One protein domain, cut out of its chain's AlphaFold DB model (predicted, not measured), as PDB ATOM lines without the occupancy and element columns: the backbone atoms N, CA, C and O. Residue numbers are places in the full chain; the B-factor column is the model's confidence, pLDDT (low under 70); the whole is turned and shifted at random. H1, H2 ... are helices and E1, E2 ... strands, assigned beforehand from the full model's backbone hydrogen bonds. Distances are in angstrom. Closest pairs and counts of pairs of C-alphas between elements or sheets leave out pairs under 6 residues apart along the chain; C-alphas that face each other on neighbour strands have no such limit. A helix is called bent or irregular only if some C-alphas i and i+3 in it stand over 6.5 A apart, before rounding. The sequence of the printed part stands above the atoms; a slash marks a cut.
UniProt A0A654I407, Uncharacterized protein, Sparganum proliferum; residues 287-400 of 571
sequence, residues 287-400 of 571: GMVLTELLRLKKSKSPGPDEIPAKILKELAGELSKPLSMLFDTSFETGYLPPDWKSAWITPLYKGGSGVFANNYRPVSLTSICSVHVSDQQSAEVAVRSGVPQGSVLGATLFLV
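This is residues 287 to 400 of the 571 residues of an uncharacterized protein of Sparganum proliferum (UniProt A0A654I407). Picture a two-stranded hairpin, E1 and E2, making one end of a loosely joined model, and a cluster of three helices, H1 to H3, making the other, where H1 touches both H2 and H3. The long loop of residues 367 to 392 leaves the hairpin and leads to H4, a short helix that touches no other helix. The printed part has 114 residues with four named helices and two named strands, in the order H1, H2, H3, E1, E2, H4, and the sheet, E1 - E2, is antiparallel. The class is mixed, helices and strands, with under half of the residues in named elements. The whole is only just compact, close to loose, with a radius of gyration of the C-alphas of 16.0 A, and it spans 48 by 34 by 29 A.

Begin with E1, residues 343 to 349, and E2, residues 360 to 366, a hairpin of antiparallel neighbours at 153 degrees. Look for N 346 and O 363 at 2.8 A and N 361 and O 348 at 2.7 A, both within hydrogen-bond range. Then turn to H1, residues 287 to 295, which is apart from both strands. H3, residues 316 to 333, touches H1 with residues 316 to 324 alone, opposite ways at a steep tilt of 60 degrees; their closest C-alphas, of Leu 290 and Ser 320, are 4.9 A apart. H2, residues 309 to 314, touches H1 at Leu 293 and Lys 313, their closest C-alphas, 5.1 A apart. H2 and H3 are close but not clearly touching, with the C-alphas of Leu 312 and Leu 319 closest at 7.2 A. H4, residues 393 to 400, is apart from H1, H2, H3 and E1. In H1, H2 and H4 every O i to N i+4 pair is within hydrogen-bond range; in H3, 12 of 14 are.

Find C-alpha 343 at (32.593, -15.518, 16.263); from there E1 runs 18.2 A to C-alpha 349, and E2 also measures 18.2 A. H3 runs 24.7 A, with a kink of 25 degrees near residue 323, and is only just irregular: C-alphas 318 and 321 are 6.9 A apart. H1 begins at C-alpha 287 (26.575, -24.643, 41.219) and measures 12.2 A; H2 measures 8.7 A. H4 runs 10.6 A to C-alpha 400 at (13.086, -5.071, 25.639).

The two C-alphas farthest apart, of Lys 321 and Ser 353, are 48.9 A apart. The links from H1 to H2 and from E2 to H4 are long, with 13 and 26 residues. The printed part has no cut. Its mean pLDDT is 71.5, and 38 residues are under 70, among them residues 334 to 342 and 369 to 386.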
ATOM      1  N   GLY A 287      27.825 -23.913  41.444       75.88
ATOM      2  CA  GLY A 287      26.575 -24.643  41.219       75.88
ATOM      3  C   GLY A 287      25.788 -24.146  40.002       75.88
ATOM      4  O   GLY A 287      25.222 -24.959  39.267       75.88
ATOM      5  N   MET A 288      25.789 -22.834  39.739       70.50
ATOM      6  CA  MET A 288      25.187 -22.252  38.532       70.50
ATOM      7  C   MET A 288      25.953 -22.684  37.279       70.50
ATOM      8  O   MET A 288      25.350 -23.167  36.319       70.50
ATOM      9  N   VAL A 289      27.287 -22.593  37.309       73.06
ATOM     10  CA  VAL A 289      28.141 -22.983  36.179       73.06
ATOM     11  C   VAL A 289      28.034 -24.483  35.891       73.06
ATOM     12  O   VAL A 289      27.799 -24.865  34.746       73.06
ATOM     13  N   LEU A 290      28.096 -25.338  36.918       78.31
ATOM     14  CA  LEU A 290      27.860 -26.782  36.804       78.31
ATOM     15  C   LEU A 290      26.492 -27.084  36.173       78.31
ATOM     16  O   LEU A 290      26.388 -27.921  35.275       78.31
ATOM     17  N   THR A 291      25.446 -26.378  36.608       79.75
ATOM     18  CA  THR A 291      24.083 -26.542  36.086       79.75
ATOM     19  C   THR A 291      24.006 -26.211  34.594       79.75
ATOM     20  O   THR A 291      23.423 -26.986  33.832       79.75
ATOM     21  N   GLU A 292      24.628 -25.121  34.139       78.88
ATOM     22  CA  GLU A 292      24.621 -24.749  32.718       78.88
ATOM     23  C   GLU A 292      25.517 -25.646  31.847       78.88
ATOM     24  O   GLU A 292      25.090 -26.071  30.768       78.88
ATOM     25  N   LEU A 293      26.693 -26.059  32.338       79.00
ATOM     26  CA  LEU A 293      27.531 -27.074  31.684       79.00
ATOM     27  C   LEU A 293      26.754 -28.389  31.488       79.00
ATOM     28  O   LEU A 293      26.748 -28.968  30.396       79.00
ATOM     29  N   LEU A 294      26.007 -28.826  32.508       82.81
ATOM     30  CA  LEU A 294      25.128 -29.994  32.433       82.81
ATOM     31  C   LEU A 294      23.873 -29.762  31.574       82.81
ATOM     32  O   LEU A 294      23.312 -30.737  31.063       82.81
ATOM     33  N   ARG A 295      23.446 -28.521  31.314       85.00
ATOM     34  CA  ARG A 295      22.358 -28.192  30.368       85.00
ATOM     35  C   ARG A 295      22.809 -28.164  28.903       85.00
ATOM     36  O   ARG A 295      21.965 -28.347  28.020       85.00
ATOM     37  N   LEU A 296      24.111 -28.051  28.610       79.19
ATOM     38  CA  LEU A 296      24.635 -27.997  27.235       79.19
ATOM     39  C   LEU A 296      24.115 -29.133  26.330       79.19
ATOM     40  O   LEU A 296      24.047 -30.314  26.695       79.19
ATOM     41  N   LYS A 297      23.794 -28.787  25.082       82.44
ATOM     42  CA  LYS A 297      23.483 -29.759  24.025       82.44
ATOM     43  C   LYS A 297      24.801 -30.233  23.413       82.44
ATOM     44  O   LYS A 297      25.475 -29.445  22.759       82.44
ATOM     45  N   LYS A 298      25.149 -31.519  23.571       82.75
ATOM     46  CA  LYS A 298      26.420 -32.106  23.078       82.75
ATOM     47  C   LYS A 298      26.655 -31.942  21.562       82.75
ATOM     48  O   LYS A 298      27.775 -32.127  21.106       82.75
ATOM     49  N   SER A 299      25.615 -31.597  20.798       82.81
ATOM     50  CA  SER A 299      25.639 -31.327  19.355       82.81
ATOM     51  C   SER A 299      25.739 -29.837  18.976       82.81
ATOM     52  O   SER A 299      25.510 -29.505  17.814       82.81
ATOM     53  N   LYS A 300      26.017 -28.922  19.919       77.56
ATOM     54  CA  LYS A 300      26.383 -27.532  19.584       77.56
ATOM     55  C   LYS A 300      27.759 -27.532  18.904       77.56
ATOM     56  O   LYS A 300      28.689 -28.150  19.423       77.56
ATOM     57  N   SER A 301      27.887 -26.820  17.785       77.19
ATOM     58  CA  SER A 301      29.189 -26.494  17.191       77.19
ATOM     59  C   SER A 301      30.035 -25.657  18.167       77.19
ATOM     60  O   SER A 301      29.443 -24.877  18.922       77.19
ATOM     61  N   PRO A 302      31.374 -25.792  18.153       78.44
ATOM     62  CA  PRO A 302      32.273 -24.892  18.875       78.44
ATOM     63  C   PRO A 302      32.321 -23.495  18.230       78.44
ATOM     64  O   PRO A 302      31.796 -23.296  17.125       78.44
ATOM     65  N   GLY A 303      32.962 -22.545  18.913       76.50
ATOM     66  CA  GLY A 303      33.304 -21.237  18.355       76.50
ATOM     67  C   GLY A 303      34.753 -21.188  17.862       76.50
ATOM     68  O   GLY A 303      35.316 -22.220  17.490       76.50
ATOM     69  N   PRO A 304      35.371 -19.995  17.846       75.44
ATOM     70  CA  PRO A 304      36.813 -19.835  17.632       75.44
ATOM     71  C   PRO A 304      37.689 -20.507  18.698       75.44
ATOM     72  O   PRO A 304      38.837 -20.809  18.408       75.44
ATOM     73  N   ASP A 305      37.143 -20.810  19.880       72.62
ATOM     74  CA  ASP A 305      37.804 -21.626  20.910       72.62
ATOM     75  C   ASP A 305      38.050 -23.093  20.491       72.62
ATOM     76  O   ASP A 305      38.800 -23.809  21.151       72.62
ATOM     77  N   GLU A 306      37.388 -23.562  19.428       79.12
ATOM     78  CA  GLU A 306      37.309 -24.960  18.976       79.12
ATOM     79  C   GLU A 306      36.801 -25.974  20.033       79.12
ATOM     80  O   GLU A 306      36.681 -27.165  19.732       79.12
ATOM     81  N   ILE A 307      36.402 -25.536  21.239       79.75
ATOM     82  CA  ILE A 307      36.013 -26.417  22.352       79.75
ATOM     83  C   ILE A 307      34.605 -26.996  22.110       79.75
ATOM     84  O   ILE A 307      33.606 -26.274  22.178       79.75
ATOM     85  N   PRO A 308      34.446 -28.316  21.888       82.69
ATOM     86  CA  PRO A 308      33.133 -28.887  21.619       82.69
ATOM     87  C   PRO A 308      32.263 -28.910  22.881       82.69
ATOM     88  O   PRO A 308      32.701 -29.367  23.939       82.69
ATOM     89  N   ALA A 309      30.973 -28.585  22.739       82.94
ATOM     90  CA  ALA A 309      29.977 -28.651  23.822       82.94
ATOM     91  C   ALA A 309      29.875 -30.030  24.508       82.94
ATOM     92  O   ALA A 309      29.342 -30.148  25.611       82.94
ATOM     93  N   LYS A 310      30.369 -31.089  23.852       84.31
ATOM     94  CA  LYS A 310      30.534 -32.421  24.438       84.31
ATOM     95  C   LYS A 310      31.561 -32.432  25.580       84.31
ATOM     96  O   LYS A 310      31.252 -33.008  26.615       84.31
ATOM     97  N   ILE A 311      32.735 -31.819  25.400       82.75
ATOM     98  CA  ILE A 311      33.843 -31.863  26.372       82.75
ATOM     99  C   ILE A 311      33.461 -31.089  27.634       82.75
ATOM    100  O   ILE A 311      33.503 -31.647  28.725       82.75
ATOM    101  N   LEU A 312      32.969 -29.856  27.471       84.44
ATOM    102  CA  LEU A 312      32.497 -29.004  28.572       84.44
ATOM    103  C   LEU A 312      31.432 -29.684  29.452       84.44
ATOM    104  O   LEU A 312      31.395 -29.476  30.659       84.44
ATOM    105  N   LYS A 313      30.582 -30.531  28.855       87.00
ATOM    106  CA  LYS A 313      29.539 -31.289  29.562       87.00
ATOM    107  C   LYS A 313      30.010 -32.628  30.144       87.00
ATOM    108  O   LYS A 313      29.330 -33.187  30.999       87.00
ATOM    109  N   GLU A 314      31.113 -33.184  29.653       88.62
ATOM    110  CA  GLU A 314      31.683 -34.446  30.151       88.62
ATOM    111  C   GLU A 314      32.746 -34.229  31.237       88.62
ATOM    112  O   GLU A 314      32.996 -35.154  31.999       88.62
ATOM    113  N   LEU A 315      33.288 -33.009  31.357       87.94
ATOM    114  CA  LEU A 315      34.187 -32.550  32.427       87.94
ATOM    115  C   LEU A 315      33.514 -31.482  33.317       87.94
ATOM    116  O   LEU A 315      34.143 -30.521  33.759       87.94
ATOM    117  N   ALA A 316      32.191 -31.569  33.487       87.25
ATOM    118  CA  ALA A 316      31.396 -30.466  34.025       87.25
ATOM    119  C   ALA A 316      31.673 -30.156  35.509       87.25
ATOM    120  O   ALA A 316      31.559 -28.997  35.892       87.25
ATOM    121  N   GLY A 317      32.033 -31.157  36.324       82.81
ATOM    122  CA  GLY A 317      32.358 -30.978  37.752       82.81
ATOM    123  C   GLY A 317      33.815 -30.587  38.008       82.81
ATOM    124  O   GLY A 317      34.163 -30.117  39.082       82.81
ATOM    125  N   GLU A 318      34.673 -30.772  37.011       89.69
ATOM    126  CA  GLU A 318      36.083 -30.399  37.028       89.69
ATOM    127  C   GLU A 318      36.286 -28.980  36.472       89.69
ATOM    128  O   GLU A 318      37.203 -28.268  36.877       89.69
ATOM    129  N   LEU A 319      35.411 -28.558  35.551       82.38
ATOM    130  CA  LEU A 319      35.401 -27.227  34.944       82.38
ATOM    131  C   LEU A 319      34.477 -26.232  35.662       82.38
ATOM    132  O   LEU A 319      34.651 -25.030  35.467       82.38
ATOM    133  N   SER A 320      33.538 -26.689  36.500       82.62
ATOM    134  CA  SER A 320      32.597 -25.833  37.239       82.62
ATOM    135  C   SER A 320      33.308 -24.755  38.054       82.62
ATOM    136  O   SER A 320      33.019 -23.569  37.874       82.62
ATOM    137  N   LYS A 321      34.263 -25.137  38.915       82.38
ATOM    138  CA  LYS A 321      34.961 -24.176  39.781       82.38
ATOM    139  C   LYS A 321      35.924 -23.252  39.022       82.38
ATOM    140  O   LYS A 321      35.851 -22.046  39.259       82.38
ATOM    141  N   PRO A 322      36.776 -23.739  38.092       83.19
ATOM    142  CA  PRO A 322      37.622 -22.863  37.283       83.19
ATOM    143  C   PRO A 322      36.831 -21.868  36.429       83.19
ATOM    144  O   PRO A 322      37.231 -20.711  36.342       83.19
ATOM    145  N   LEU A 323      35.710 -22.283  35.824       81.12
ATOM    146  CA  LEU A 323      34.878 -21.387  35.016       81.12
ATOM    147  C   LEU A 323      34.077 -20.400  35.878       81.12
ATOM    148  O   LEU A 323      33.981 -19.247  35.482       81.12
ATOM    149  N   SER A 324      33.592 -20.803  37.061       81.62
ATOM    150  CA  SER A 324      33.048 -19.888  38.086       81.62
ATOM    151  C   SER A 324      34.029 -18.753  38.369       81.62
ATOM    152  O   SER A 324      33.750 -17.606  38.032       81.62
ATOM    153  N   MET A 325      35.228 -19.092  38.852       82.62
ATOM    154  CA  MET A 325      36.254 -18.105  39.193       82.62
ATOM    155  C   MET A 325      36.651 -17.243  37.991       82.62
ATOM    156  O   MET A 325      36.855 -16.044  38.142       82.62
ATOM    157  N   LEU A 326      36.737 -17.831  36.793       79.62
ATOM    158  CA  LEU A 326      37.046 -17.088  35.576       79.62
ATOM    159  C   LEU A 326      35.937 -16.096  35.210       79.62
ATOM    160  O   LEU A 326      36.268 -14.995  34.786       79.62
ATOM    161  N   PHE A 327      34.656 -16.445  35.364       77.06
ATOM    162  CA  PHE A 327      33.537 -15.535  35.098       77.06
ATOM    163  C   PHE A 327      33.417 -14.435  36.163       77.06
ATOM    164  O   PHE A 327      33.213 -13.281  35.793       77.06
ATOM    165  N   ASP A 328      33.623 -14.763  37.444       77.88
ATOM    166  CA  ASP A 328      33.679 -13.787  38.542       77.88
ATOM    167  C   ASP A 328      34.802 -12.758  38.279       77.88
ATOM    168  O   ASP A 328      34.531 -11.574  38.083       77.88
ATOM    169  N   THR A 329      36.054 -13.220  38.107       77.06
ATOM    170  CA  THR A 329      37.210 -12.365  37.749       77.06
ATOM    171  C   THR A 329      36.954 -11.549  36.479       77.06
ATOM    172  O   THR A 329      37.360 -10.392  36.372       77.06
ATOM    173  N   SER A 330      36.289 -12.145  35.493       69.62
ATOM    174  CA  SER A 330      35.966 -11.495  34.222       69.62
ATOM    175  C   SER A 330      34.967 -10.345  34.361       69.62
ATOM    176  O   SER A 330      35.068  -9.351  33.639       69.62
ATOM    177  N   PHE A 331      33.997 -10.483  35.266       69.31
ATOM    178  CA  PHE A 331      33.007  -9.456  35.572       69.31
ATOM    179  C   PHE A 331      33.647  -8.323  36.383       69.31
ATOM    180  O   PHE A 331      33.553  -7.166  35.981       69.31
ATOM    181  N   GLU A 332      34.397  -8.662  37.437       68.94
ATOM    182  CA  GLU A 332      35.137  -7.713  38.286       68.94
ATOM    183  C   GLU A 332      36.144  -6.852  37.502       68.94
ATOM    184  O   GLU A 332      36.272  -5.653  37.742       68.94
ATOM    185  N   THR A 333      36.880  -7.454  36.561       71.12
ATOM    186  CA  THR A 333      37.941  -6.765  35.801       71.12
ATOM    187  C   THR A 333      37.469  -6.143  34.485       71.12
ATOM    188  O   THR A 333      38.218  -5.385  33.865       71.12
ATOM    189  N   GLY A 334      36.274  -6.502  34.002       61.56
ATOM    190  CA  GLY A 334      35.819  -6.196  32.641       61.56
ATOM    191  C   GLY A 334      36.676  -6.824  31.524       61.56
ATOM    192  O   GLY A 334      36.552  -6.429  30.360       61.56
ATOM    193  N   TYR A 335      37.560  -7.775  31.852       61.16
ATOM    194  CA  TYR A 335      38.552  -8.369  30.953       61.16
ATOM    195  C   TYR A 335      38.360  -9.886  30.819       61.16
ATOM    196  O   TYR A 335      38.217 -10.590  31.812       61.16
ATOM    197  N   LEU A 336      38.390 -10.397  29.580       64.25
ATOM    198  CA  LEU A 336      38.017 -11.775  29.221       64.25
ATOM    199  C   LEU A 336      38.937 -12.336  28.075       64.25
ATOM    200  O   LEU A 336      39.652 -11.541  27.456       64.25
ATOM    201  N   PRO A 337      38.982 -13.663  27.781       66.06
ATOM    202  CA  PRO A 337      39.986 -14.337  26.905       66.06
ATOM    203  C   PRO A 337      39.860 -14.177  25.361       66.06
ATOM    204  O   PRO A 337      38.762 -14.006  24.855       66.06
ATOM    205  N   PRO A 338      40.920 -14.311  24.532       60.53
ATOM    206  CA  PRO A 338      40.857 -13.889  23.121       60.53
ATOM    207  C   PRO A 338      39.833 -14.520  22.166       60.53
ATOM    208  O   PRO A 338      39.114 -13.806  21.462       60.53
ATOM    209  N   ASP A 339      39.684 -15.838  22.158       59.03
ATOM    210  CA  ASP A 339      38.791 -16.514  21.204       59.03
ATOM    211  C   ASP A 339      37.300 -16.334  21.531       59.03
ATOM    212  O   ASP A 339      36.420 -16.912  20.892       59.03
ATOM    213  N   TRP A 340      37.000 -15.536  22.556       66.31
ATOM    214  CA  TRP A 340      35.697 -15.424  23.182       66.31
ATOM    215  C   TRP A 340      34.928 -14.122  22.805       66.31
ATOM    216  O   TRP A 340      33.698 -14.149  22.888       66.31
ATOM    217  N   LYS A 341      35.530 -13.009  22.305       54.62
ATOM    218  CA  LYS A 341      34.746 -11.978  21.521       54.62
ATOM    219  C   LYS A 341      34.511 -12.448  20.087       54.62
ATOM    220  O   LYS A 341      33.519 -12.045  19.479       54.62
ATOM    221  N   SER A 342      35.435 -13.225  19.528       65.75
ATOM    222  CA  SER A 342      35.368 -13.665  18.137       65.75
ATOM    223  C   SER A 342      34.181 -14.609  17.901       65.75
ATOM    224  O   SER A 342      33.732 -15.335  18.791       65.75
ATOM    225  N   ALA A 343      33.661 -14.612  16.673       73.81
ATOM    226  CA  ALA A 343      32.593 -15.518  16.263       73.81
ATOM    227  C   ALA A 343      32.714 -15.894  14.784       73.81
ATOM    228  O   ALA A 343      32.898 -15.027  13.927       73.81
ATOM    229  N   TRP A 344      32.525 -17.175  14.458       74.31
ATOM    230  CA  TRP A 344      32.485 -17.614  13.064       74.31
ATOM    231  C   TRP A 344      31.153 -17.224  12.422       74.31
ATOM    232  O   TRP A 344      30.096 -17.756  12.773       74.31
ATOM    233  N   ILE A 345      31.197 -16.301  11.458       74.56
ATOM    234  CA  ILE A 345      30.020 -15.884  10.691       74.56
ATOM    235  C   ILE A 345      29.686 -16.949   9.642       74.56
ATOM    236  O   ILE A 345      30.299 -17.020   8.580       74.56
ATOM    237  N   THR A 346      28.670 -17.760   9.926       75.06
ATOM    238  CA  THR A 346      28.148 -18.775   9.004       75.06
ATOM    239  C   THR A 346      26.992 -18.188   8.178       75.06
ATOM    240  O   THR A 346      25.936 -17.887   8.744       75.06
ATOM    241  N   PRO A 347      27.131 -18.010   6.849       77.88
ATOM    242  CA  PRO A 347      26.078 -17.429   6.016       77.88
ATOM    243  C   PRO A 347      24.981 -18.459   5.695       77.88
ATOM    244  O   PRO A 347      25.110 -19.265   4.775       77.88
ATOM    245  N   LEU A 348      23.851 -18.411   6.409       79.12
ATOM    246  CA  LEU A 348      22.690 -19.264   6.116       79.12
ATOM    247  C   LEU A 348      21.785 -18.626   5.057       79.12
ATOM    248  O   LEU A 348      21.246 -17.538   5.257       79.12
ATOM    249  N   TYR A 349      21.583 -19.304   3.927       76.50
ATOM    250  CA  TYR A 349      20.750 -18.801   2.831       76.50
ATOM    251  C   TYR A 349      19.272 -18.663   3.235       76.50
ATOM    252  O   TYR A 349      18.684 -19.607   3.761       76.50
ATOM    253  N   LYS A 350      18.653 -17.505   2.956       74.50
ATOM    254  CA  LYS A 350      17.245 -17.209   3.310       74.50
ATOM    255  C   LYS A 350      16.293 -17.076   2.114       74.50
ATOM    256  O   LYS A 350      15.112 -16.807   2.313       74.50
ATOM    257  N   GLY A 351      16.785 -17.305   0.894       65.44
ATOM    258  CA  GLY A 351      16.012 -17.227  -0.353       65.44
ATOM    259  C   GLY A 351      16.297 -15.969  -1.182       65.44
ATOM    260  O   GLY A 351      16.929 -15.032  -0.706       65.44
ATOM    261  N   GLY A 352      15.831 -15.961  -2.435       73.44
ATOM    262  CA  GLY A 352      16.125 -14.918  -3.425       73.44
ATOM    263  C   GLY A 352      17.060 -15.429  -4.526       73.44
ATOM    264  O   GLY A 352      16.787 -16.463  -5.135       73.44
ATOM    265  N   SER A 353      18.156 -14.707  -4.770       70.81
ATOM    266  CA  SER A 353      19.276 -15.143  -5.617       70.81
ATOM    267  C   SER A 353      20.530 -15.327  -4.762       70.81
ATOM    268  O   SER A 353      20.920 -14.407  -4.039       70.81
ATOM    269  N   GLY A 354      21.193 -16.482  -4.876       70.12
ATOM    270  CA  GLY A 354      22.411 -16.808  -4.118       70.12
ATOM    271  C   GLY A 354      23.640 -15.948  -4.447       70.12
ATOM    272  O   GLY A 354      24.662 -16.080  -3.790       70.12
ATOM    273  N   VAL A 355      23.559 -15.050  -5.435       73.88
ATOM    274  CA  VAL A 355      24.668 -14.149  -5.805       73.88
ATOM    275  C   VAL A 355      24.804 -12.962  -4.836       73.88
ATOM    276  O   VAL A 355      25.883 -12.395  -4.702       73.88
ATOM    277  N   PHE A 356      23.731 -12.574  -4.136       66.75
ATOM    278  CA  PHE A 356      23.740 -11.395  -3.263       66.75
ATOM    279  C   PHE A 356      23.896 -11.776  -1.787       66.75
ATOM    280  O   PHE A 356      23.051 -12.486  -1.242       66.75
ATOM    281  N   ALA A 357      24.900 -11.214  -1.104       68.12
ATOM    282  CA  ALA A 357      25.124 -11.412   0.335       68.12
ATOM    283  C   ALA A 357      23.877 -11.092   1.189       68.12
ATOM    284  O   ALA A 357      23.561 -11.812   2.135       68.12
ATOM    285  N   ASN A 358      23.088 -10.090   0.783       75.12
ATOM    286  CA  ASN A 358      21.828  -9.715   1.436       75.12
ATOM    287  C   ASN A 358      20.762 -10.830   1.447       75.12
ATOM    288  O   ASN A 358      19.803 -10.719   2.209       75.12
ATOM    289  N   ASN A 359      20.922 -11.907   0.667       76.81
ATOM    290  CA  ASN A 359      20.050 -13.089   0.651       76.81
ATOM    291  C   ASN A 359      20.517 -14.211   1.602       76.81
ATOM    292  O   ASN A 359      19.955 -15.308   1.615       76.81
ATOM    293  N   TYR A 360      21.500 -13.922   2.454       78.25
ATOM    294  CA  TYR A 360      21.953 -14.782   3.544       78.25
ATOM    295  C   TYR A 360      21.642 -14.130   4.903       78.25
ATOM    296  O   TYR A 360      21.297 -12.945   4.993       78.25
ATOM    297  N   ARG A 361      21.688 -14.924   5.972       74.88
ATOM    298  CA  ARG A 361      21.699 -14.495   7.373       74.88
ATOM    299  C   ARG A 361      23.108 -14.748   7.916       74.88
ATOM    300  O   ARG A 361      23.524 -15.905   7.875       74.88
ATOM    301  N   PRO A 362      23.832 -13.732   8.411       78.44
ATOM    302  CA  PRO A 362      25.084 -13.955   9.121       78.44
ATOM    303  C   PRO A 362      24.752 -14.541  10.498       78.44
ATOM    304  O   PRO A 362      24.282 -13.823  11.374       78.44
ATOM    305  N   VAL A 363      24.915 -15.854  10.672       77.00
ATOM    306  CA  VAL A 363      24.753 -16.498  11.983       77.00
ATOM    307  C   VAL A 363      26.102 -16.524  12.679       77.00
ATOM    308  O   VAL A 363      27.038 -17.135  12.168       77.00
ATOM    309  N   SER A 364      26.191 -15.883  13.840       75.00
ATOM    310  CA  SER A 364      27.397 -15.884  14.666       75.00
ATOM    311  C   SER A 364      27.482 -17.170  15.487       75.00
ATOM    312  O   SER A 364      26.643 -17.404  16.356       75.00
ATOM    313  N   LEU A 365      28.512 -17.984  15.246       70.12
ATOM    314  CA  LEU A 365      28.929 -19.047  16.163       70.12
ATOM    315  C   LEU A 365      29.990 -18.479  17.110       70.12
ATOM    316  O   LEU A 365      31.162 -18.388  16.748       70.12
ATOM    317  N   THR A 366      29.563 -18.039  18.293       72.12
ATOM    318  CA  THR A 366      30.471 -17.643  19.378       72.12
ATOM    319  C   THR A 366      31.086 -18.877  20.032       72.12
ATOM    320  O   THR A 366      30.491 -19.959  20.012       72.12
ATOM    321  N   SER A 367      32.220 -18.682  20.698       73.75
ATOM    322  CA  SER A 367      32.725 -19.610  21.718       73.75
ATOM    323  C   SER A 367      31.667 -19.864  22.801       73.75
ATOM    324  O   SER A 367      30.699 -19.101  22.944       73.75
ATOM    325  N   ILE A 368      31.772 -20.996  23.505       72.38
ATOM    326  CA  ILE A 368      30.714 -21.425  24.447       72.38
ATOM    327  C   ILE A 368      30.758 -20.602  25.748       72.38
ATOM    328  O   ILE A 368      29.734 -20.443  26.414       72.38
ATOM    329  N   CYS A 369      31.913 -20.004  26.023       57.03
ATOM    330  CA  CYS A 369      32.151 -18.915  26.965       57.03
ATOM    331  C   CYS A 369      32.660 -17.685  26.163       57.03
ATOM    332  O   CYS A 369      33.086 -17.861  25.020       57.03
ATOM    333  N   SER A 370      32.551 -16.442  26.666       51.50
ATOM    334  CA  SER A 370      32.591 -15.231  25.800       51.50
ATOM    335  C   SER A 370      33.297 -13.970  26.365       51.50
ATOM    336  O   SER A 370      33.317 -13.796  27.572       51.50
ATOM    337  N   VAL A 371      33.724 -13.063  25.456       38.91
ATOM    338  CA  VAL A 371      34.481 -11.772  25.541       38.91
ATOM    339  C   VAL A 371      36.046 -11.880  25.628       38.91
ATOM    340  O   VAL A 371      36.514 -12.921  26.042       38.91
ATOM    341  N   HIS A 372      36.849 -10.866  25.196       43.44
ATOM    342  CA  HIS A 372      38.285 -10.921  24.737       43.44
ATOM    343  C   HIS A 372      39.127  -9.627  24.892       43.44
ATOM    344  O   HIS A 372      38.595  -8.547  24.656       43.44
ATOM    345  N   VAL A 373      40.443  -9.747  25.143       38.84
ATOM    346  CA  VAL A 373      41.629  -8.983  24.612       38.84
ATOM    347  C   VAL A 373      42.859  -9.887  24.898       38.84
ATOM    348  O   VAL A 373      42.837 -10.542  25.930       38.84
ATOM    349  N   SER A 374      43.932 -10.096  24.117       52.16
ATOM    350  CA  SER A 374      44.419  -9.761  22.752       52.16
ATOM    351  C   SER A 374      45.459 -10.858  22.349       52.16
ATOM    352  O   SER A 374      45.899 -11.581  23.239       52.16
ATOM    353  N   ASP A 375      45.970 -11.058  21.121       41.50
ATOM    354  CA  ASP A 375      45.681 -10.534  19.769       41.50
ATOM    355  C   ASP A 375      45.871 -11.646  18.675       41.50
ATOM    356  O   ASP A 375      45.418 -12.766  18.875       41.50
ATOM    357  N   GLN A 376      46.495 -11.361  17.516       37.34
ATOM    358  CA  GLN A 376      46.754 -12.237  16.349       37.34
ATOM    359  C   GLN A 376      45.574 -13.089  15.842       37.34
ATOM    360  O   GLN A 376      45.589 -14.320  15.870       37.34
ATOM    361  N   GLN A 377      44.599 -12.413  15.227       41.97
ATOM    362  CA  GLN A 377      43.544 -13.022  14.409       41.97
ATOM    363  C   GLN A 377      43.279 -12.216  13.119       41.97
ATOM    364  O   GLN A 377      43.975 -11.250  12.804       41.97
ATOM    365  N   SER A 378      42.297 -12.650  12.321       42.25
ATOM    366  CA  SER A 378      41.857 -11.953  11.102       42.25
ATOM    367  C   SER A 378      41.309 -10.548  11.384       42.25
ATOM    368  O   SER A 378      40.783 -10.301  12.463       42.25
ATOM    369  N   ALA A 379      41.354  -9.661  10.383       45.09
ATOM    370  CA  ALA A 379      40.916  -8.267  10.500       45.09
ATOM    371  C   ALA A 379      39.507  -8.110  11.116       45.09
ATOM    372  O   ALA A 379      38.509  -8.554  10.544       45.09
ATOM    373  N   GLU A 380      39.446  -7.443  12.270       56.62
ATOM    374  CA  GLU A 380      38.212  -7.192  13.012       56.62
ATOM    375  C   GLU A 380      37.283  -6.194  12.303       56.62
ATOM    376  O   GLU A 380      37.722  -5.282  11.597       56.62
ATOM    377  N   VAL A 381      35.977  -6.314  12.559       55.31
ATOM    378  CA  VAL A 381      34.963  -5.342  12.127       55.31
ATOM    379  C   VAL A 381      34.117  -4.942  13.332       55.31
ATOM    380  O   VAL A 381      33.346  -5.742  13.858       55.31
ATOM    381  N   ALA A 382      34.248  -3.687  13.765       59.81
ATOM    382  CA  ALA A 382      33.528  -3.168  14.924       59.81
ATOM    383  C   ALA A 382      32.010  -3.082  14.668       59.81
ATOM    384  O   ALA A 382      31.547  -2.274  13.856       59.81
ATOM    385  N   VAL A 383      31.229  -3.879  15.402       61.16
ATOM    386  CA  VAL A 383      29.760  -3.797  15.421       61.16
ATOM    387  C   VAL A 383      29.353  -2.567  16.232       61.16
ATOM    388  O   VAL A 383      29.498  -2.547  17.449       61.16
ATOM    389  N   ARG A 384      28.876  -1.518  15.551       61.22
ATOM    390  CA  ARG A 384      28.495  -0.237  16.181       61.22
ATOM    391  C   ARG A 384      27.037  -0.168  16.646       61.22
ATOM    392  O   ARG A 384      26.694   0.746  17.385       61.22
ATOM    393  N   SER A 385      26.186  -1.083  16.190       64.94
ATOM    394  CA  SER A 385      24.774  -1.165  16.571       64.94
ATOM    395  C   SER A 385      24.189  -2.542  16.236       64.94
ATOM    396  O   SER A 385      24.695  -3.248  15.360       64.94
ATOM    397  N   GLY A 386      23.102  -2.903  16.923       66.31
ATOM    398  CA  GLY A 386      22.394  -4.173  16.747       66.31
ATOM    399  C   GLY A 386      22.982  -5.347  17.539       66.31
ATOM    400  O   GLY A 386      24.146  -5.354  17.934       66.31
ATOM    401  N   VAL A 387      22.148  -6.362  17.768       73.44
ATOM    402  CA  VAL A 387      22.495  -7.579  18.522       73.44
ATOM    403  C   VAL A 387      23.015  -8.698  17.596       73.44
ATOM    404  O   VAL A 387      22.458  -8.891  16.510       73.44
ATOM    405  N   PRO A 388      24.039  -9.491  17.983       70.50
ATOM    406  CA  PRO A 388      24.558 -10.568  17.134       70.50
ATOM    407  C   PRO A 388      23.526 -11.682  16.886       70.50
ATOM    408  O   PRO A 388      23.027 -12.305  17.830       70.50
ATOM    409  N   GLN A 389      23.221 -11.978  15.615       67.00
ATOM    410  CA  GLN A 389      22.195 -12.964  15.251       67.00
ATOM    411  C   GLN A 389      22.675 -14.395  15.566       67.00
ATOM    412  O   GLN A 389      23.491 -14.965  14.844       67.00
ATOM    413  N   GLY A 390      22.137 -14.989  16.634       65.19
ATOM    414  CA  GLY A 390      22.568 -16.289  17.173       65.19
ATOM    415  C   GLY A 390      23.080 -16.225  18.617       65.19
ATOM    416  O   GLY A 390      23.203 -17.269  19.256       65.19
ATOM    417  N   SER A 391      23.315 -15.021  19.153       67.94
ATOM    418  CA  SER A 391      23.534 -14.818  20.591       67.94
ATOM    419  C   SER A 391      22.289 -15.194  21.406       67.94
ATOM    420  O   SER A 391      21.161 -15.068  20.928       67.94
ATOM    421  N   VAL A 392      22.492 -15.647  22.649       67.12
ATOM    422  CA  VAL A 392      21.395 -16.060  23.546       67.12
ATOM    423  C   VAL A 392      20.573 -14.850  24.000       67.12
ATOM    424  O   VAL A 392      19.352 -14.858  23.880       67.12
ATOM    425  N   LEU A 393      21.243 -13.786  24.456       65.88
ATOM    426  CA  LEU A 393      20.590 -12.574  24.963       65.88
ATOM    427  C   LEU A 393      20.004 -11.682  23.862       65.88
ATOM    428  O   LEU A 393      19.117 -10.885  24.149       65.88
ATOM    429  N   GLY A 394      20.458 -11.801  22.608       70.31
ATOM    430  CA  GLY A 394      20.055 -10.889  21.533       70.31
ATOM    431  C   GLY A 394      18.544 -10.849  21.284       70.31
ATOM    432  O   GLY A 394      18.005  -9.782  21.013       70.31
ATOM    433  N   ALA A 395      17.845 -11.978  21.436       73.31
ATOM    434  CA  ALA A 395      16.386 -12.014  21.329       73.31
ATOM    435  C   ALA A 395      15.703 -11.247  22.477       73.31
ATOM    436  O   ALA A 395      14.801 -10.454  22.225       73.31
ATOM    437  N   THR A 396      16.159 -11.438  23.718       72.00
ATOM    438  CA  THR A 396      15.620 -10.756  24.906       72.00
ATOM    439  C   THR A 396      15.885  -9.253  24.859       72.00
ATOM    440  O   THR A 396      14.964  -8.467  25.045       72.00
ATOM    441  N   LEU A 397      17.119  -8.851  24.538       76.31
ATOM    442  CA  LEU A 397      17.505  -7.443  24.401       76.31
ATOM    443  C   LEU A 397      16.712  -6.745  23.290       76.31
ATOM    444  O   LEU A 397      16.267  -5.619  23.478       76.31
ATOM    445  N   PHE A 398      16.480  -7.422  22.159       80.75
ATOM    446  CA  PHE A 398      15.619  -6.895  21.102       80.75
ATOM    447  C   PHE A 398      14.163  -6.736  21.564       80.75
ATOM    448  O   PHE A 398      13.561  -5.713  21.268       80.75
ATOM    449  N   LEU A 399      13.603  -7.704  22.300       81.00
ATOM    450  CA  LEU A 399      12.239  -7.591  22.830       81.00
ATOM    451  C   LEU A 399      12.103  -6.414  23.804       81.00
ATOM    452  O   LEU A 399      11.171  -5.632  23.654       81.00
ATOM    453  N   VAL A 400      13.052  -6.235  24.732       77.12
ATOM    454  CA  VAL A 400      13.086  -5.071  25.639       77.12
ATOM    455  C   VAL A 400      13.134  -3.754  24.852       77.12
ATOM    456  O   VAL A 400      12.396  -2.832  25.176       77.12
TER     457      VAL A 400